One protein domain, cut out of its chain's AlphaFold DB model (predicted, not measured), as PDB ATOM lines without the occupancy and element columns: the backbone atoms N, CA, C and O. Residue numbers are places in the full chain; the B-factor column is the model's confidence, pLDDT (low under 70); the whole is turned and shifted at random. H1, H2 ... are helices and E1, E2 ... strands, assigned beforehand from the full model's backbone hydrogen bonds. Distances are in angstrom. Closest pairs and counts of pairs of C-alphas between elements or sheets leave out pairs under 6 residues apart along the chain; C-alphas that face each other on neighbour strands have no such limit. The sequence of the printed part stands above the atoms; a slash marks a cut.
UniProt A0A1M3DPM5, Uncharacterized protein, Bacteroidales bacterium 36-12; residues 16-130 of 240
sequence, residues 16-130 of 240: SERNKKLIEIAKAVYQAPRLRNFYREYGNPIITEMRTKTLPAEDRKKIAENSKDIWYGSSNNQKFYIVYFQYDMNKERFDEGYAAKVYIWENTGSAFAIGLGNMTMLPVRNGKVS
ATOM      1  N   SER A  16      74.699 170.436 164.334       95.25
ATOM      2  CA  SER A  16      76.155 170.612 164.283       95.25
ATOM      3  C   SER A  16      76.757 170.032 162.996       95.25
ATOM      4  O   SER A  16      77.498 170.711 162.279       95.25
ATOM      5  N   GLU A  17      76.384 168.800 162.639       95.00
ATOM      6  CA  GLU A  17      76.864 168.144 161.417       95.00
ATOM      7  C   GLU A  17      76.352 168.836 160.153       95.00
ATOM      8  O   GLU A  17      77.102 169.012 159.188       95.00
ATOM      9  N   ARG A  18      75.084 169.257 160.161       95.81
ATOM     10  CA  ARG A  18      74.465 170.016 159.076       95.81
ATOM     11  C   ARG A  18      75.198 171.331 158.850       95.81
ATOM     12  O   ARG A  18      75.570 171.621 157.718       95.81
ATOM     13  N   ASN A  19      75.442 172.100 159.910       96.75
ATOM     14  CA  ASN A  19      76.103 173.400 159.818       96.75
ATOM     15  C   ASN A  19      77.534 173.257 159.287       96.75
ATOM     16  O   ASN A  19      77.945 174.021 158.412       96.75
ATOM     17  N   LYS A  20      78.264 172.224 159.726       95.50
ATOM     18  CA  LYS A  20      79.594 171.907 159.191       95.50
ATOM     19  C   LYS A  20      79.554 171.626 157.684       95.50
ATOM     20  O   LYS A  20      80.353 172.202 156.946       95.50
ATOM     21  N   LYS A  21      78.607 170.804 157.214       95.00
ATOM     22  CA  LYS A  21      78.459 170.495 155.778       95.00
ATOM     23  C   LYS A  21      78.017 171.699 154.957       95.00
ATOM     24  O   LYS A  21      78.553 171.915 153.877       95.00
ATOM     25  N   LEU A  22      77.086 172.506 155.465       96.12
ATOM     26  CA  LEU A  22      76.656 173.742 154.806       96.12
ATOM     27  C   LEU A  22      77.841 174.677 154.551       96.12
ATOM     28  O   LEU A  22      77.993 175.183 153.442       96.12
ATOM     29  N   ILE A  23      78.711 174.856 155.549       95.88
ATOM     30  CA  ILE A  23      79.925 175.667 155.414       95.88
ATOM     31  C   ILE A  23      80.894 175.046 154.402       95.88
ATOM     32  O   ILE A  23      81.448 175.769 153.578       95.88
ATOM     33  N   GLU A  24      81.092 173.727 154.429       94.62
ATOM     34  CA  GLU A  24      81.956 173.020 153.476       94.62
ATOM     35  C   GLU A  24      81.487 173.207 152.025       94.62
ATOM     36  O   GLU A  24      82.265 173.641 151.172       94.62
ATOM     37  N   ILE A  25      80.200 172.962 151.763       93.81
ATOM     38  CA  ILE A  25      79.568 173.154 150.451       93.81
ATOM     39  C   ILE A  25      79.714 174.615 150.007       93.81
ATOM     40  O   ILE A  25      80.130 174.891 148.880       93.81
ATOM     41  N   ALA A  26      79.404 175.561 150.897       95.38
ATOM     42  CA  ALA A  26      79.466 176.984 150.594       95.38
ATOM     43  C   ALA A  26      80.895 177.448 150.268       95.38
ATOM     44  O   ALA A  26      81.095 178.183 149.299       95.38
ATOM     45  N   LYS A  27      81.899 176.983 151.025       94.56
ATOM     46  CA  LYS A  27      83.312 177.281 150.755       94.56
ATOM     47  C   LYS A  27      83.747 176.713 149.411       94.56
ATOM     48  O   LYS A  27      84.350 177.446 148.635       94.56
ATOM     49  N   ALA A  28      83.396 175.464 149.105       92.88
ATOM     50  CA  ALA A  28      83.749 174.837 147.834       92.88
ATOM     51  C   ALA A  28      83.206 175.624 146.626       92.88
ATOM     52  O   ALA A  28      83.918 175.819 145.642       92.88
ATOM     53  N   VAL A  29      81.973 176.135 146.723       93.81
ATOM     54  CA  VAL A  29      81.380 177.005 145.693       93.81
ATOM     55  C   VAL A  29      82.108 178.344 145.608       93.81
ATOM     56  O   VAL A  29      82.463 178.780 144.514       93.81
ATOM     57  N   TYR A  30      82.342 179.008 146.741       94.06
ATOM     58  CA  TYR A  30      82.943 180.342 146.763       94.06
ATOM     59  C   TYR A  30      84.424 180.337 146.341       94.06
ATOM     60  O   TYR A  30      84.914 181.311 145.775       94.06
ATOM     61  N   GLN A  31      85.121 179.213 146.526       92.62
ATOM     62  CA  GLN A  31      86.494 178.980 146.065       92.62
ATOM     63  C   GLN A  31      86.593 178.596 144.578       92.62
ATOM     64  O   GLN A  31      87.687 178.294 144.091       92.62
ATOM     65  N   ALA A  32      85.484 178.598 143.828       90.50
ATOM     66  CA  ALA A  32      85.512 178.316 142.397       90.50
ATOM     67  C   ALA A  32      86.510 179.245 141.665       90.50
ATOM     68  O   ALA A  32      86.549 180.441 141.959       90.50
ATOM     69  N   PRO A  33      87.272 178.757 140.661       87.38
ATOM     70  CA  PRO A  33      88.321 179.545 140.000       87.38
ATOM     71  C   PRO A  33      87.873 180.921 139.484       87.38
ATOM     72  O   PRO A  33      88.620 181.891 139.595       87.38
ATOM     73  N   ARG A  34      86.634 181.030 138.982       84.00
ATOM     74  CA  ARG A  34      86.022 182.289 138.513       84.00
ATOM     75  C   ARG A  34      85.884 183.340 139.622       84.00
ATOM     76  O   ARG A  34      85.914 184.532 139.345       84.00
ATOM     77  N   LEU A  35      85.729 182.902 140.867       89.50
ATOM     78  CA  LEU A  35      85.458 183.748 142.025       89.50
ATOM     79  C   LEU A  35      86.709 184.080 142.836       89.50
ATOM     80  O   LEU A  35      86.608 184.767 143.847       89.50
ATOM     81  N   ARG A  36      87.896 183.643 142.395       87.31
ATOM     82  CA  ARG A  36      89.154 183.806 143.139       87.31
ATOM     83  C   ARG A  36      89.403 185.244 143.604       87.31
ATOM     84  O   ARG A  36      89.852 185.445 144.725       87.31
ATOM     85  N   ASN A  37      89.079 186.233 142.773       85.62
ATOM     86  CA  ASN A  37      89.277 187.648 143.105       85.62
ATOM     87  C   ASN A  37      88.230 188.185 144.097       85.62
ATOM     88  O   ASN A  37      88.484 189.162 144.801       85.62
ATOM     89  N   PHE A  38      87.068 187.533 144.179       85.19
ATOM     90  CA  PHE A  38      85.980 187.875 145.093       85.19
ATOM     91  C   PHE A  38      86.070 187.147 146.430       85.19
ATOM     92  O   PHE A  38      85.432 187.588 147.375       85.19
ATOM     93  N   TYR A  39      86.813 186.041 146.518       89.81
ATOM     94  CA  TYR A  39      86.866 185.209 147.715       89.81
ATOM     95  C   TYR A  39      87.384 185.985 148.929       89.81
ATOM     96  O   TYR A  39      88.479 186.551 148.873       89.81
ATOM     97  N   ARG A  40      86.602 185.994 150.014       89.75
ATOM     98  CA  ARG A  40      86.951 186.544 151.328       89.75
ATOM     99  C   ARG A  40      86.510 185.582 152.418       89.75
ATOM    100  O   ARG A  40      85.389 185.084 152.401       89.75
ATOM    101  N   GLU A  41      87.384 185.349 153.383       85.62
ATOM    102  CA  GLU A  41      87.107 184.462 154.508       85.62
ATOM    103  C   GLU A  41      87.435 185.187 155.813       85.62
ATOM    104  O   GLU A  41      88.444 184.924 156.462       85.62
ATOM    105  N   TYR A  42      86.593 186.161 156.164       86.50
ATOM    106  CA  TYR A  42      86.702 186.869 157.434       86.50
ATOM    107  C   TYR A  42      85.648 186.371 158.416       86.50
ATOM    108  O   TYR A  42      84.457 186.321 158.101       86.50
ATOM    109  N   GLY A  43      86.098 186.048 159.627       86.25
ATOM    110  CA  GLY A  43      85.232 185.572 160.698       86.25
ATOM    111  C   GLY A  43      84.569 184.226 160.400       86.25
ATOM    112  O   GLY A  43      84.968 183.480 159.505       86.25
ATOM    113  N   ASN A  44      83.545 183.910 161.192       91.62
ATOM    114  CA  ASN A  44      82.766 182.690 161.027       91.62
ATOM    115  C   ASN A  44      81.594 182.931 160.064       91.62
ATOM    116  O   ASN A  44      80.896 183.939 160.213       91.62
ATOM    117  N   PRO A  45      81.331 182.012 159.117       95.38
ATOM    118  CA  PRO A  45      80.150 182.106 158.273       95.38
ATOM    119  C   PRO A  45      78.854 182.084 159.091       95.38
ATOM    120  O   PRO A  45      78.742 181.350 160.073       95.38
ATOM    121  N   ILE A  46      77.861 182.856 158.651       96.69
ATOM    122  CA  ILE A  46      76.536 182.924 159.285       96.69
ATOM    123  C   ILE A  46      75.563 182.077 158.470       96.69
ATOM    124  O   ILE A  46      75.513 182.207 157.249       96.69
ATOM    125  N   ILE A  47      74.779 181.221 159.124       97.94
ATOM    126  CA  ILE A  47      73.805 180.344 158.463       97.94
ATOM    127  C   ILE A  47      72.394 180.847 158.761       97.94
ATOM    128  O   ILE A  47      72.044 181.091 159.913       97.94
ATOM    129  N   THR A  48      71.568 180.975 157.727       97.69
ATOM    130  CA  THR A  48      70.149 181.327 157.843       97.69
ATOM    131  C   THR A  48      69.292 180.294 157.130       97.69
ATOM    132  O   THR A  48      69.621 179.845 156.035       97.69
ATOM    133  N   GLU A  49      68.180 179.924 157.749       97.44
ATOM    134  CA  GLU A  49      67.189 179.006 157.193       97.44
ATOM    135  C   GLU A  49      66.067 179.779 156.489       97.44
ATOM    136  O   GLU A  49      65.588 180.788 157.001       97.44
ATOM    137  N   MET A  50      65.643 179.307 155.316       97.19
ATOM    138  CA  MET A  50      64.628 179.952 154.483       97.19
ATOM    139  C   MET A  50      63.735 178.922 153.779       97.19
ATOM    140  O   MET A  50      64.067 177.739 153.659       97.19
ATOM    141  N   ARG A  51      62.592 179.387 153.262       96.00
ATOM    142  CA  ARG A  51      61.699 178.607 152.395       96.00
ATOM    143  C   ARG A  51      61.341 179.394 151.144       96.00
ATOM    144  O   ARG A  51      61.214 180.618 151.189       96.00
ATOM    145  N   THR A  52      61.197 178.701 150.019       93.12
ATOM    146  CA  THR A  52      60.706 179.318 148.782       93.12
ATOM    147  C   THR A  52      59.263 179.776 148.966       93.12
ATOM    148  O   THR A  52      58.472 179.151 149.679       93.12
ATOM    149  N   LYS A  53      58.902 180.879 148.311       90.69
ATOM    150  CA  LYS A  53      57.526 181.379 148.326       90.69
ATOM    151  C   LYS A  53      56.607 180.429 147.560       90.69
ATOM    152  O   LYS A  53      57.024 179.785 146.601       90.69
ATOM    153  N   THR A  54      55.342 180.381 147.961       91.94
ATOM    154  CA  THR A  54      54.294 179.750 147.155       91.94
ATOM    155  C   THR A  54      53.915 180.702 146.030       91.94
ATOM    156  O   THR A  54      53.363 181.768 146.291       91.94
ATOM    157  N   LEU A  55      54.240 180.332 144.792       88.88
ATOM    158  CA  LEU A  55      53.930 181.134 143.609       88.88
ATOM    159  C   LEU A  55      52.656 180.638 142.904       88.88
ATOM    160  O   LEU A  55      52.388 179.428 142.934       88.88
ATOM    161  N   PRO A  56      51.906 181.534 142.229       92.12
ATOM    162  CA  PRO A  56      50.862 181.155 141.280       92.12
ATOM    163  C   PRO A  56      51.401 180.248 140.163       92.12
ATOM    164  O   PRO A  56      52.589 180.276 139.832       92.12
ATOM    165  N   ALA A  57      50.516 179.455 139.548       89.00
ATOM    166  CA  ALA A  57      50.898 178.476 138.527       89.00
ATOM    167  C   ALA A  57      51.618 179.106 137.319       89.00
ATOM    168  O   ALA A  57      52.572 178.525 136.806       89.00
ATOM    169  N   GLU A  58      51.203 180.303 136.899       90.25
ATOM    170  CA  GLU A  58      51.799 181.009 135.761       90.25
ATOM    171  C   GLU A  58      53.251 181.420 136.016       90.25
ATOM    172  O   GLU A  58      54.126 181.161 135.191       90.25
ATOM    173  N   ASP A  59      53.539 182.008 137.177       88.94
ATOM    174  CA  ASP A  59      54.904 182.413 137.523       88.94
ATOM    175  C   ASP A  59      55.807 181.200 137.736       88.94
ATOM    176  O   ASP A  59      56.971 181.196 137.333       88.94
ATOM    177  N   ARG A  60      55.248 180.118 138.285       86.75
ATOM    178  CA  ARG A  60      55.968 178.851 138.400       86.75
ATOM    179  C   ARG A  60      56.319 178.269 137.032       86.75
ATOM    180  O   ARG A  60      57.427 177.763 136.863       86.75
ATOM    181  N   LYS A  61      55.409 178.361 136.059       89.00
ATOM    182  CA  LYS A  61      55.658 177.928 134.680       89.00
ATOM    183  C   LYS A  61      56.819 178.710 134.055       89.00
ATOM    184  O   LYS A  61      57.719 178.085 133.505       89.00
ATOM    185  N   LYS A  62      56.878 180.036 134.245       89.38
ATOM    186  CA  LYS A  62      57.997 180.875 133.759       89.38
ATOM    187  C   LYS A  62      59.353 180.413 134.303       89.38
ATOM    188  O   LYS A  62      60.312 180.304 133.543       89.38
ATOM    189  N   ILE A  63      59.430 180.103 135.600       86.56
ATOM    190  CA  ILE A  63      60.659 179.587 136.225       86.56
ATOM    191  C   ILE A  63      61.002 178.198 135.672       86.56
ATOM    192  O   ILE A  63      62.159 177.928 135.363       86.56
ATOM    193  N   ALA A  64      60.010 177.317 135.529       84.12
ATOM    194  CA  ALA A  64      60.210 175.954 135.037       84.12
ATOM    195  C   ALA A  64      60.647 175.894 133.562       84.12
ATOM    196  O   ALA A  64      61.343 174.961 133.174       84.12
ATOM    197  N   GLU A  65      60.271 176.876 132.744       87.94
ATOM    198  CA  GLU A  65      60.651 176.953 131.327       87.94
ATOM    199  C   GLU A  65      61.995 177.670 131.108       87.94
ATOM    200  O   GLU A  65      62.626 177.508 130.062       87.94
ATOM    201  N   ASN A  66      62.484 178.417 132.102       83.25
ATOM    202  CA  ASN A  66      63.748 179.142 132.025       83.25
ATOM    203  C   ASN A  66      64.862 178.436 132.814       83.25
ATOM    204  O   ASN A  66      65.101 178.725 133.986       83.25
ATOM    205  N   SER A  67      65.630 177.568 132.150       80.44
ATOM    206  CA  SER A  67      66.772 176.862 132.764       80.44
ATOM    207  C   SER A  67      67.887 177.775 133.296       80.44
ATOM    208  O   SER A  67      68.709 177.344 134.119       80.44
ATOM    209  N   LYS A  68      67.910 179.042 132.857       78.56
ATOM    210  CA  LYS A  68      68.849 180.072 133.321       78.56
ATOM    211  C   LYS A  68      68.386 180.772 134.599       78.56
ATOM    212  O   LYS A  68      69.191 181.470 135.210       78.56
ATOM    213  N   ASP A  69      67.133 180.598 135.013       85.50
ATOM    214  CA  ASP A  69      66.636 181.162 136.266       85.50
ATOM    215  C   ASP A  69      67.346 180.507 137.464       85.50
ATOM    216  O   ASP A  69      67.522 179.283 137.523       85.50
ATOM    217  N   ILE A  70      67.762 181.311 138.443       86.38
ATOM    218  CA  ILE A  70      68.438 180.813 139.650       86.38
ATOM    219  C   ILE A  70      67.536 179.866 140.458       86.38
ATOM    220  O   ILE A  70      68.036 178.942 141.098       86.38
ATOM    221  N   TRP A  71      66.215 180.041 140.366       88.94
ATOM    222  CA  TRP A  71      65.197 179.224 141.021       88.94
ATOM    223  C   TRP A  71      64.693 178.068 140.151       88.94
ATOM    224  O   TRP A  71      63.780 177.350 140.565       88.94
ATOM    225  N   TYR A  72      65.264 177.850 138.964       84.88
ATOM    226  CA  TYR A  72      64.915 176.706 138.123       84.88
ATOM    227  C   TYR A  72      65.037 175.384 138.896       84.88
ATOM    228  O   TYR A  72      66.032 175.135 139.584       84.88
ATOM    229  N   GLY A  73      64.011 174.540 138.771       82.44
ATOM    230  CA  GLY A  73      63.895 173.268 139.487       82.44
ATOM    231  C   GLY A  73      63.417 173.388 140.940       82.44
ATOM    232  O   GLY A  73      63.259 172.365 141.603       82.44
ATOM    233  N   SER A  74      63.159 174.601 141.444       88.75
ATOM    234  CA  SER A  74      62.602 174.788 142.786       88.75
ATOM    235  C   SER A  74      61.115 174.428 142.863       88.75
ATOM    236  O   SER A  74      60.345 174.528 141.902       88.75
ATOM    237  N   SER A  75      60.700 173.998 144.049       88.69
ATOM    238  CA  SER A  75      59.303 173.757 144.405       88.69
ATOM    239  C   SER A  75      58.803 174.798 145.398       88.69
ATOM    240  O   SER A  75      59.598 175.418 146.097       88.69
ATOM    241  N   ASN A  76      57.483 174.987 145.477       91.19
ATOM    242  CA  ASN A  76      56.863 175.865 146.472       91.19
ATOM    243  C   ASN A  76      57.136 175.350 147.894       91.19
ATOM    244  O   ASN A  76      57.115 174.141 148.127       91.19
ATOM    245  N   ASN A  77      57.344 176.270 148.840       92.44
ATOM    246  CA  ASN A  77      57.593 175.973 150.254       92.44
ATOM    247  C   ASN A  77      58.797 175.037 150.519       92.44
ATOM    248  O   ASN A  77      58.904 174.413 151.581       92.44
ATOM    249  N   GLN A  78      59.714 174.938 149.557       93.75
ATOM    250  CA  GLN A  78      60.924 174.133 149.642       93.75
ATOM    251  C   GLN A  78      61.942 174.822 150.542       93.75
ATOM    252  O   GLN A  78      62.230 176.012 150.395       93.75
ATOM    253  N   LYS A  79      62.488 174.056 151.481       95.94
ATOM    254  CA  LYS A  79      63.430 174.543 152.477       95.94
ATOM    255  C   LYS A  79      64.858 174.605 151.929       95.94
ATOM    256  O   LYS A  79      65.307 173.706 151.212       95.94
ATOM    257  N   PHE A  80      65.565 175.673 152.275       96.88
ATOM    258  CA  PHE A  80      66.956 175.897 151.905       96.88
ATOM    259  C   PHE A  80      67.694 176.709 152.968       96.88
ATOM    260  O   PHE A  80      67.087 177.323 153.844       96.88
ATOM    261  N   TYR A  81      69.016 176.719 152.866       98.00
ATOM    262  CA  TYR A  81      69.908 177.483 153.724       98.00
ATOM    263  C   TYR A  81      70.649 178.545 152.920       98.00
ATOM    264  O   TYR A  81      70.956 178.346 151.743       98.00
ATOM    265  N   ILE A  82      70.957 179.659 153.577       97.88
ATOM    266  CA  ILE A  82      71.858 180.696 153.087       97.88
ATOM    267  C   ILE A  82      73.071 180.733 154.013       97.88
ATOM    268  O   ILE A  82      72.913 180.886 155.222       97.88
ATOM    269  N   VAL A  83      74.269 180.599 153.451       97.88
ATOM    270  CA  VAL A  83      75.537 180.728 154.181       97.88
ATOM    271  C   VAL A  83      76.208 182.030 153.770       97.88
ATOM    272  O   VAL A  83      76.608 182.166 152.615       97.88
ATOM    273  N   TYR A  84      76.325 182.974 154.697       97.00
ATOM    274  CA  TYR A  84      76.948 184.278 154.489       97.00
ATOM    275  C   TYR A  84      78.429 184.244 154.862       97.00
ATOM    276  O   TYR A  84      78.793 183.806 155.952       97.00
ATOM    277  N   PHE A  85      79.261 184.784 153.979       96.00
ATOM    278  CA  PHE A  85      80.665 185.094 154.212       96.00
ATOM    279  C   PHE A  85      80.811 186.596 154.416       96.00
ATOM    280  O   PHE A  85      80.402 187.391 153.569       96.00
ATOM    281  N   GLN A  86      81.391 186.977 155.548       93.75
ATOM    282  CA  GLN A  86      81.598 188.374 155.900       93.75
ATOM    283  C   GLN A  86      82.884 188.920 155.275       93.75
ATOM    284  O   GLN A  86      83.772 188.168 154.865       93.75
ATOM    285  N   TYR A  87      82.969 190.247 155.214       90.94
ATOM    286  CA  TYR A  87      84.205 190.962 154.916       90.94
ATOM    287  C   TYR A  87      84.620 191.851 156.082       90.94
ATOM    288  O   TYR A  87      83.819 192.176 156.956       90.94
ATOM    289  N   ASP A  88      85.889 192.244 156.087       89.38
ATOM    290  CA  ASP A  88      86.390 193.253 157.010       89.38
ATOM    291  C   ASP A  88      86.025 194.649 156.487       89.38
ATOM    292  O   ASP A  88      86.649 195.160 155.553       89.38
ATOM    293  N   MET A  89      85.004 195.264 157.093       86.19
ATOM    294  CA  MET A  89      84.503 196.588 156.699       86.19
ATOM    295  C   MET A  89      85.533 197.712 156.870       86.19
ATOM    296  O   MET A  89      85.346 198.792 156.316       86.19
ATOM    297  N   ASN A  90      86.625 197.475 157.608       88.88
ATOM    298  CA  ASN A  90      87.718 198.439 157.735       88.88
ATOM    299  C   ASN A  90      88.733 198.340 156.583       88.88
ATOM    300  O   ASN A  90      89.583 199.218 156.451       88.88
ATOM    301  N   LYS A  91      88.685 197.275 155.770       86.81
ATOM    302  CA  LYS A  91      89.636 197.022 154.671       86.81
ATOM    303  C   LYS A  91      89.035 197.221 153.293       86.81
ATOM    304  O   LYS A  91      89.727 197.648 152.375       86.81
ATOM    305  N   GLU A  92      87.770 196.871 153.132       86.31
ATOM    306  CA  GLU A  92      87.066 196.951 151.860       86.31
ATOM    307  C   GLU A  92      85.594 197.265 152.100       86.31
ATOM    308  O   GLU A  92      85.133 197.261 153.238       86.31
ATOM    309  N   ARG A  93      84.858 197.572 151.031       82.44
ATOM    310  CA  ARG A  93      83.425 197.845 151.088       82.44
ATOM    311  C   ARG A  93      82.720 197.099 149.968       82.44
ATOM    312  O   ARG A  93      83.151 197.159 148.821       82.44
ATOM    313  N   PHE A  94      81.627 196.439 150.323       85.94
ATOM    314  CA  PHE A  94      80.695 195.808 149.395       85.94
ATOM    315  C   PHE A  94      79.309 196.431 149.564       85.94
ATOM    316  O   PHE A  94      78.951 196.846 150.671       85.94
ATOM    317  N   ASP A  95      78.529 196.469 148.486       85.81
ATOM    318  CA  ASP A  95      77.203 197.097 148.451       85.81
ATOM    319  C   ASP A  95      76.203 196.391 149.376       85.81
ATOM    320  O   ASP A  95      75.368 197.027 150.012       85.81
ATOM    321  N   GLU A  96      76.329 195.071 149.501       85.88
ATOM    322  CA  GLU A  96      75.345 194.222 150.178       85.88
ATOM    323  C   GLU A  96      75.642 193.946 151.668       85.88
ATOM    324  O   GLU A  96      74.909 193.208 152.324       85.88
ATOM    325  N   GLY A  97      76.722 194.500 152.235       87.31
ATOM    326  CA  GLY A  97      77.072 194.270 153.649       87.31
ATOM    327  C   GLY A  97      77.593 192.858 153.972       87.31
ATOM    328  O   GLY A  97      77.826 192.546 155.133       87.31
ATOM    329  N   TYR A  98      77.845 192.027 152.956       91.31
ATOM    330  CA  TYR A  98      78.564 190.751 153.035       91.31
ATOM    331  C   TYR A  98      79.486 190.585 151.815       91.31
ATOM    332  O   TYR A  98      79.312 191.260 150.803       91.31
ATOM    333  N   ALA A  99      80.462 189.676 151.895       93.50
ATOM    334  CA  ALA A  99      81.361 189.370 150.780       93.50
ATOM    335  C   ALA A  99      80.700 188.430 149.766       93.50
ATOM    336  O   ALA A  99      80.761 188.647 148.555       93.50
ATOM    337  N   ALA A 100      80.040 187.387 150.273       96.06
ATOM    338  CA  ALA A 100      79.224 186.482 149.480       96.06
ATOM    339  C   ALA A 100      78.153 185.795 150.330       96.06
ATOM    340  O   ALA A 100      78.265 185.707 151.551       96.06
ATOM    341  N   LYS A 101      77.137 185.245 149.670       96.38
ATOM    342  CA  LYS A 101      76.155 184.337 150.259       96.38
ATOM    343  C   LYS A 101      75.881 183.169 149.320       96.38
ATOM    344  O   LYS A 101      75.691 183.372 148.123       96.38
ATOM    345  N   VAL A 102      75.848 181.948 149.844       96.62
ATOM    346  CA  VAL A 102      75.604 180.732 149.051       96.62
ATOM    347  C   VAL A 102      74.278 180.111 149.452       96.62
ATOM    348  O   VAL A 102      73.998 179.962 150.638       96.62
ATOM    349  N   TYR A 103      73.483 179.731 148.457       96.62
ATOM    350  CA  TYR A 103      72.167 179.138 148.635       96.62
ATOM    351  C   TYR A 103      72.225 177.628 148.418       96.62
ATOM    352  O   TYR A 103      72.693 177.179 147.369       96.62
ATOM    353  N   ILE A 104      71.746 176.852 149.391       95.69
ATOM    354  CA  ILE A 104      71.887 175.391 149.424       95.69
ATOM    355  C   ILE A 104      70.543 174.745 149.753       95.69
ATOM    356  O   ILE A 104      69.939 175.049 150.779       95.69
ATOM    357  N   TRP A 105      70.081 173.825 148.907       94.56
ATOM    358  CA  TRP A 105      68.867 173.052 149.175       94.56
ATOM    359  C   TRP A 105      69.065 172.087 150.345       94.56
ATOM    360  O   TRP A 105      70.062 171.369 150.391       94.56
ATOM    361  N   GLU A 106      68.097 172.012 151.263       94.94
ATOM    362  CA  GLU A 106      68.179 171.101 152.414       94.94
ATOM    363  C   GLU A 106      68.180 169.631 151.969       94.94
ATOM    364  O   GLU A 106      69.076 168.872 152.322       94.94
ATOM    365  N   ASN A 107      67.207 169.239 151.147       90.25
ATOM    366  CA  ASN A 107      66.954 167.840 150.789       90.25
ATOM    367  C   ASN A 107      68.051 167.181 149.938       90.25
ATOM    368  O   ASN A 107      68.100 165.959 149.834       90.25
ATOM    369  N   THR A 108      68.906 167.972 149.292       89.31
ATOM    370  CA  THR A 108      69.969 167.464 148.411       89.31
ATOM    371  C   THR A 108      71.359 167.919 148.828       89.31
ATOM    372  O   THR A 108      72.342 167.421 148.286       89.31
ATOM    373  N   GLY A 109      71.477 168.915 149.711       90.00
ATOM    374  CA  GLY A 109      72.756 169.559 150.006       90.00
ATOM    375  C   GLY A 109      73.400 170.212 148.779       90.00
ATOM    376  O   GLY A 109      74.588 170.518 148.786       90.00
ATOM    377  N   SER A 110      72.643 170.416 147.698       91.25
ATOM    378  CA  SER A 110      73.166 171.002 146.469       91.25
ATOM    379  C   SER A 110      73.063 172.519 146.529       91.25
ATOM    380  O   SER A 110      71.979 173.077 146.723       91.25
ATOM    381  N   ALA A 111      74.194 173.192 146.326       93.31
ATOM    382  CA  ALA A 111      74.208 174.629 146.105       93.31
ATOM    383  C   ALA A 111      73.564 174.966 144.753       93.31
ATOM    384  O   ALA A 111      73.878 174.329 143.745       93.31
ATOM    385  N   PHE A 112      72.689 175.971 144.732       92.31
ATOM    386  CA  PHE A 112      71.956 176.371 143.524       92.31
ATOM    387  C   PHE A 112      72.203 177.817 143.088       92.31
ATOM    388  O   PHE A 112      71.947 178.158 141.932       92.31
ATOM    389  N   ALA A 113      72.741 178.661 143.968       94.00
ATOM    390  CA  ALA A 113      73.125 180.028 143.636       94.00
ATOM    391  C   ALA A 113      74.219 180.555 144.573       94.00
ATOM    392  O   ALA A 113      74.362 180.096 145.709       94.00
ATOM    393  N   ILE A 114      74.948 181.564 144.103       95.12
ATOM    394  CA  ILE A 114      75.830 182.406 144.908       95.12
ATOM    395  C   ILE A 114      75.559 183.878 144.593       95.12
ATOM    396  O   ILE A 114      75.497 184.267 143.428       95.12
ATOM    397  N   GLY A 115      75.386 184.681 145.638       94.31
ATOM    398  CA  GLY A 115      75.373 186.138 145.564       94.31
ATOM    399  C   GLY A 115      76.696 186.700 146.044       94.31
ATOM    400  O   GLY A 115      77.193 186.279 147.084       94.31
ATOM    401  N   LEU A 116      77.265 187.635 145.299       93.81
ATOM    402  CA  LEU A 116      78.486 188.350 145.643       93.81
ATOM    403  C   LEU A 116      78.138 189.726 146.215       93.81
ATOM    404  O   LEU A 116      77.097 190.299 145.893       93.81
ATOM    405  N   GLY A 117      79.028 190.271 147.042       89.94
ATOM    406  CA  GLY A 117      78.829 191.552 147.722       89.94
ATOM    407  C   GLY A 117      78.648 192.762 146.795       89.94
ATOM    408  O   GLY A 117      78.161 193.794 147.237       89.94
ATOM    409  N   ASN A 118      79.003 192.634 145.515       88.56
ATOM    410  CA  ASN A 118      78.822 193.638 144.460       88.56
ATOM    411  C   ASN A 118      77.498 193.456 143.683       88.56
ATOM    412  O   ASN A 118      77.448 193.674 142.472       88.56
ATOM    413  N   MET A 119      76.454 192.943 144.343       86.50
ATOM    414  CA  MET A 119      75.115 192.694 143.782       86.50
ATOM    415  C   MET A 119      75.042 191.642 142.655       86.50
ATOM    416  O   MET A 119      73.977 191.419 142.077       86.50
ATOM    417  N   THR A 120      76.142 190.957 142.332       88.94
ATOM    418  CA  THR A 120      76.150 189.931 141.280       88.94
ATOM    419  C   THR A 120      75.595 188.612 141.812       88.94
ATOM    420  O   THR A 120      76.107 188.064 142.785       88.94
ATOM    421  N   MET A 121      74.582 188.060 141.142       89.75
ATOM    422  CA  MET A 121      73.995 186.751 141.451       89.75
ATOM    423  C   MET A 121      74.303 185.758 140.331       89.75
ATOM    424  O   MET A 121      73.976 186.008 139.173       89.75
ATOM    425  N   LEU A 122      74.896 184.613 140.671       90.00
ATOM    426  CA  LEU A 122      75.271 183.574 139.712       90.00
ATOM    427  C   LEU A 122      74.595 182.245 140.071       90.00
ATOM    428  O   LEU A 122      74.659 181.821 141.231       90.00
ATOM    429  N   PRO A 123      73.979 181.540 139.104       90.38
ATOM    430  CA  PRO A 123      73.466 180.204 139.354       90.38
ATOM    431  C   PRO A 123      74.620 179.219 139.553       90.38
ATOM    432  O   PRO A 123      75.671 179.302 138.909       90.38
ATOM    433  N   VAL A 124      74.391 178.249 140.431       89.69
ATOM    434  CA  VAL A 124      75.296 177.130 140.697       89.69
ATOM    435  C   VAL A 124      74.599 175.858 140.242       89.69
ATOM    436  O   VAL A 124      73.452 175.597 140.598       89.69
ATOM    437  N   ARG A 125      75.275 175.065 139.414       84.38
ATOM    438  CA  ARG A 125      74.747 173.800 138.891       84.38
ATOM    439  C   ARG A 125      75.799 172.723 139.072       84.38
ATOM    440  O   ARG A 125      76.943 172.910 138.665       84.38
ATOM    441  N   ASN A 126      75.424 171.604 139.688       78.75
ATOM    442  CA  ASN A 126      76.329 170.478 139.951       78.75
ATOM    443  C   ASN A 126      77.639 170.924 140.639       78.75
ATOM    444  O   ASN A 126      78.730 170.533 140.229       78.75
ATOM    445  N   GLY A 127      77.533 171.828 141.622       74.25
ATOM    446  CA  GLY A 127      78.678 172.389 142.353       74.25
ATOM    447  C   GLY A 127      79.551 173.372 141.562       74.25
ATOM    448  O   GLY A 127      80.544 173.860 142.092       74.25
ATOM    449  N   LYS A 128      79.204 173.693 140.308       82.62
ATOM    450  CA  LYS A 128      79.940 174.640 139.462       82.62
ATOM    451  C   LYS A 128      79.181 175.957 139.344       82.62
ATOM    452  O   LYS A 128      77.996 175.973 139.018       82.62
ATOM    453  N   VAL A 129      79.881 177.061 139.586       82.62
ATOM    454  CA  VAL A 129      79.379 178.417 139.333       82.62
ATOM    455  C   VAL A 129      79.297 178.619 137.822       82.62
ATOM    456  O   VAL A 129      80.281 178.380 137.121       82.62
ATOM    457  N   SER A 130      78.122 178.999 137.320       72.75
ATOM    458  CA  SER A 130      77.895 179.104 135.881       72.75
ATOM    459  C   SER A 130      78.750 180.193 135.233       72.75
ATOM    460  O   SER A 130      78.938 181.280 135.778       72.75
TER     461      SER A 130
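What this domain is: This is residues 16 to 130 of the 240 residues of an uncharacterized protein of Bacteroidales bacterium 36-12 (UniProt A0A1M3DPM5). A twisted sheet of five strands makes the body, with one long helix, H1, packed across one of its faces and no named helix on the other. The short helix H2 lies off the sheet at one end of the longest axis, and the loop of residues 87 to 99 reaches out at the other end. The printed part has 115 residues, with two named helices and five named strands in the order H1 E1 H2 E2 E3 E4 E5; the sheet runs E1 E2 E3 E4 E5, all antiparallel, and the class is mixed, helices and strands. The whole is compact, with a radius of gyration of the C-alphas of 14.4 A, and only just elongated, spanning 46 by 30 by 23 A.

How they stand to each other: Start at the edge strand E1, residues 42 to 51, and look across to E2, residues 79 to 86: N 48 and O 82 are 2.8 A apart, within hydrogen-bond range. From E2 a meander, each strand the antiparallel neighbour of the one before, leads through E3, residues 100 to 105, and E4, residues 111 to 116, to the other edge strand, E5, residues 121 to 125. Its three hairpins show in N 83 and O 102 at 2.9 A, N 101 and O 115 at 2.8 A, and N 122 and O 114 at 2.8 A. H1, residues 16 to 30, is on the sheet at a height of 7.2 A, in two layers with it. It lies over E2 and, only just, over E3, on which 3 of its C-alphas fall. It runs across the strands, at 65 degrees to E2 on the local plane. Its closest C-alphas to E3 are those of Ala 26 and Val 102, 5.6 A apart. H2, residues 57 to 65, is not on the sheet and is apart from H1, E3, E4 and E5. In H1 and H2 every O i to N i+4 pair is within hydrogen-bond range.

Where its parts are: Find C-alpha 42 at (86.702, 186.869, 157.434); from there E1 runs 26.8 A to Arg 51. E2 covers 23.1 A from Lys 79 to Gln 86, and E3 17.0 A from Ala 100 to Trp 105. E4 goes from Ala 111 to Leu 116, and E5 from Met 121 to C-alpha 125 at (74.747, 173.800, 138.891). H1 begins with C-alpha 16 at (76.155, 170.612, 164.283) and runs 21.2 A to Tyr 30. H2 goes from Ala 57 to Glu 65.

The domain as a whole: The two C-alphas farthest apart are those of Ala 57 and Asn 90, at 46.1 A. The links H1 to E1, H2 to E2 and E2 to E3 are long. The printed part has no cut, its mean pLDDT is 90.5, and no printed residue is under 70.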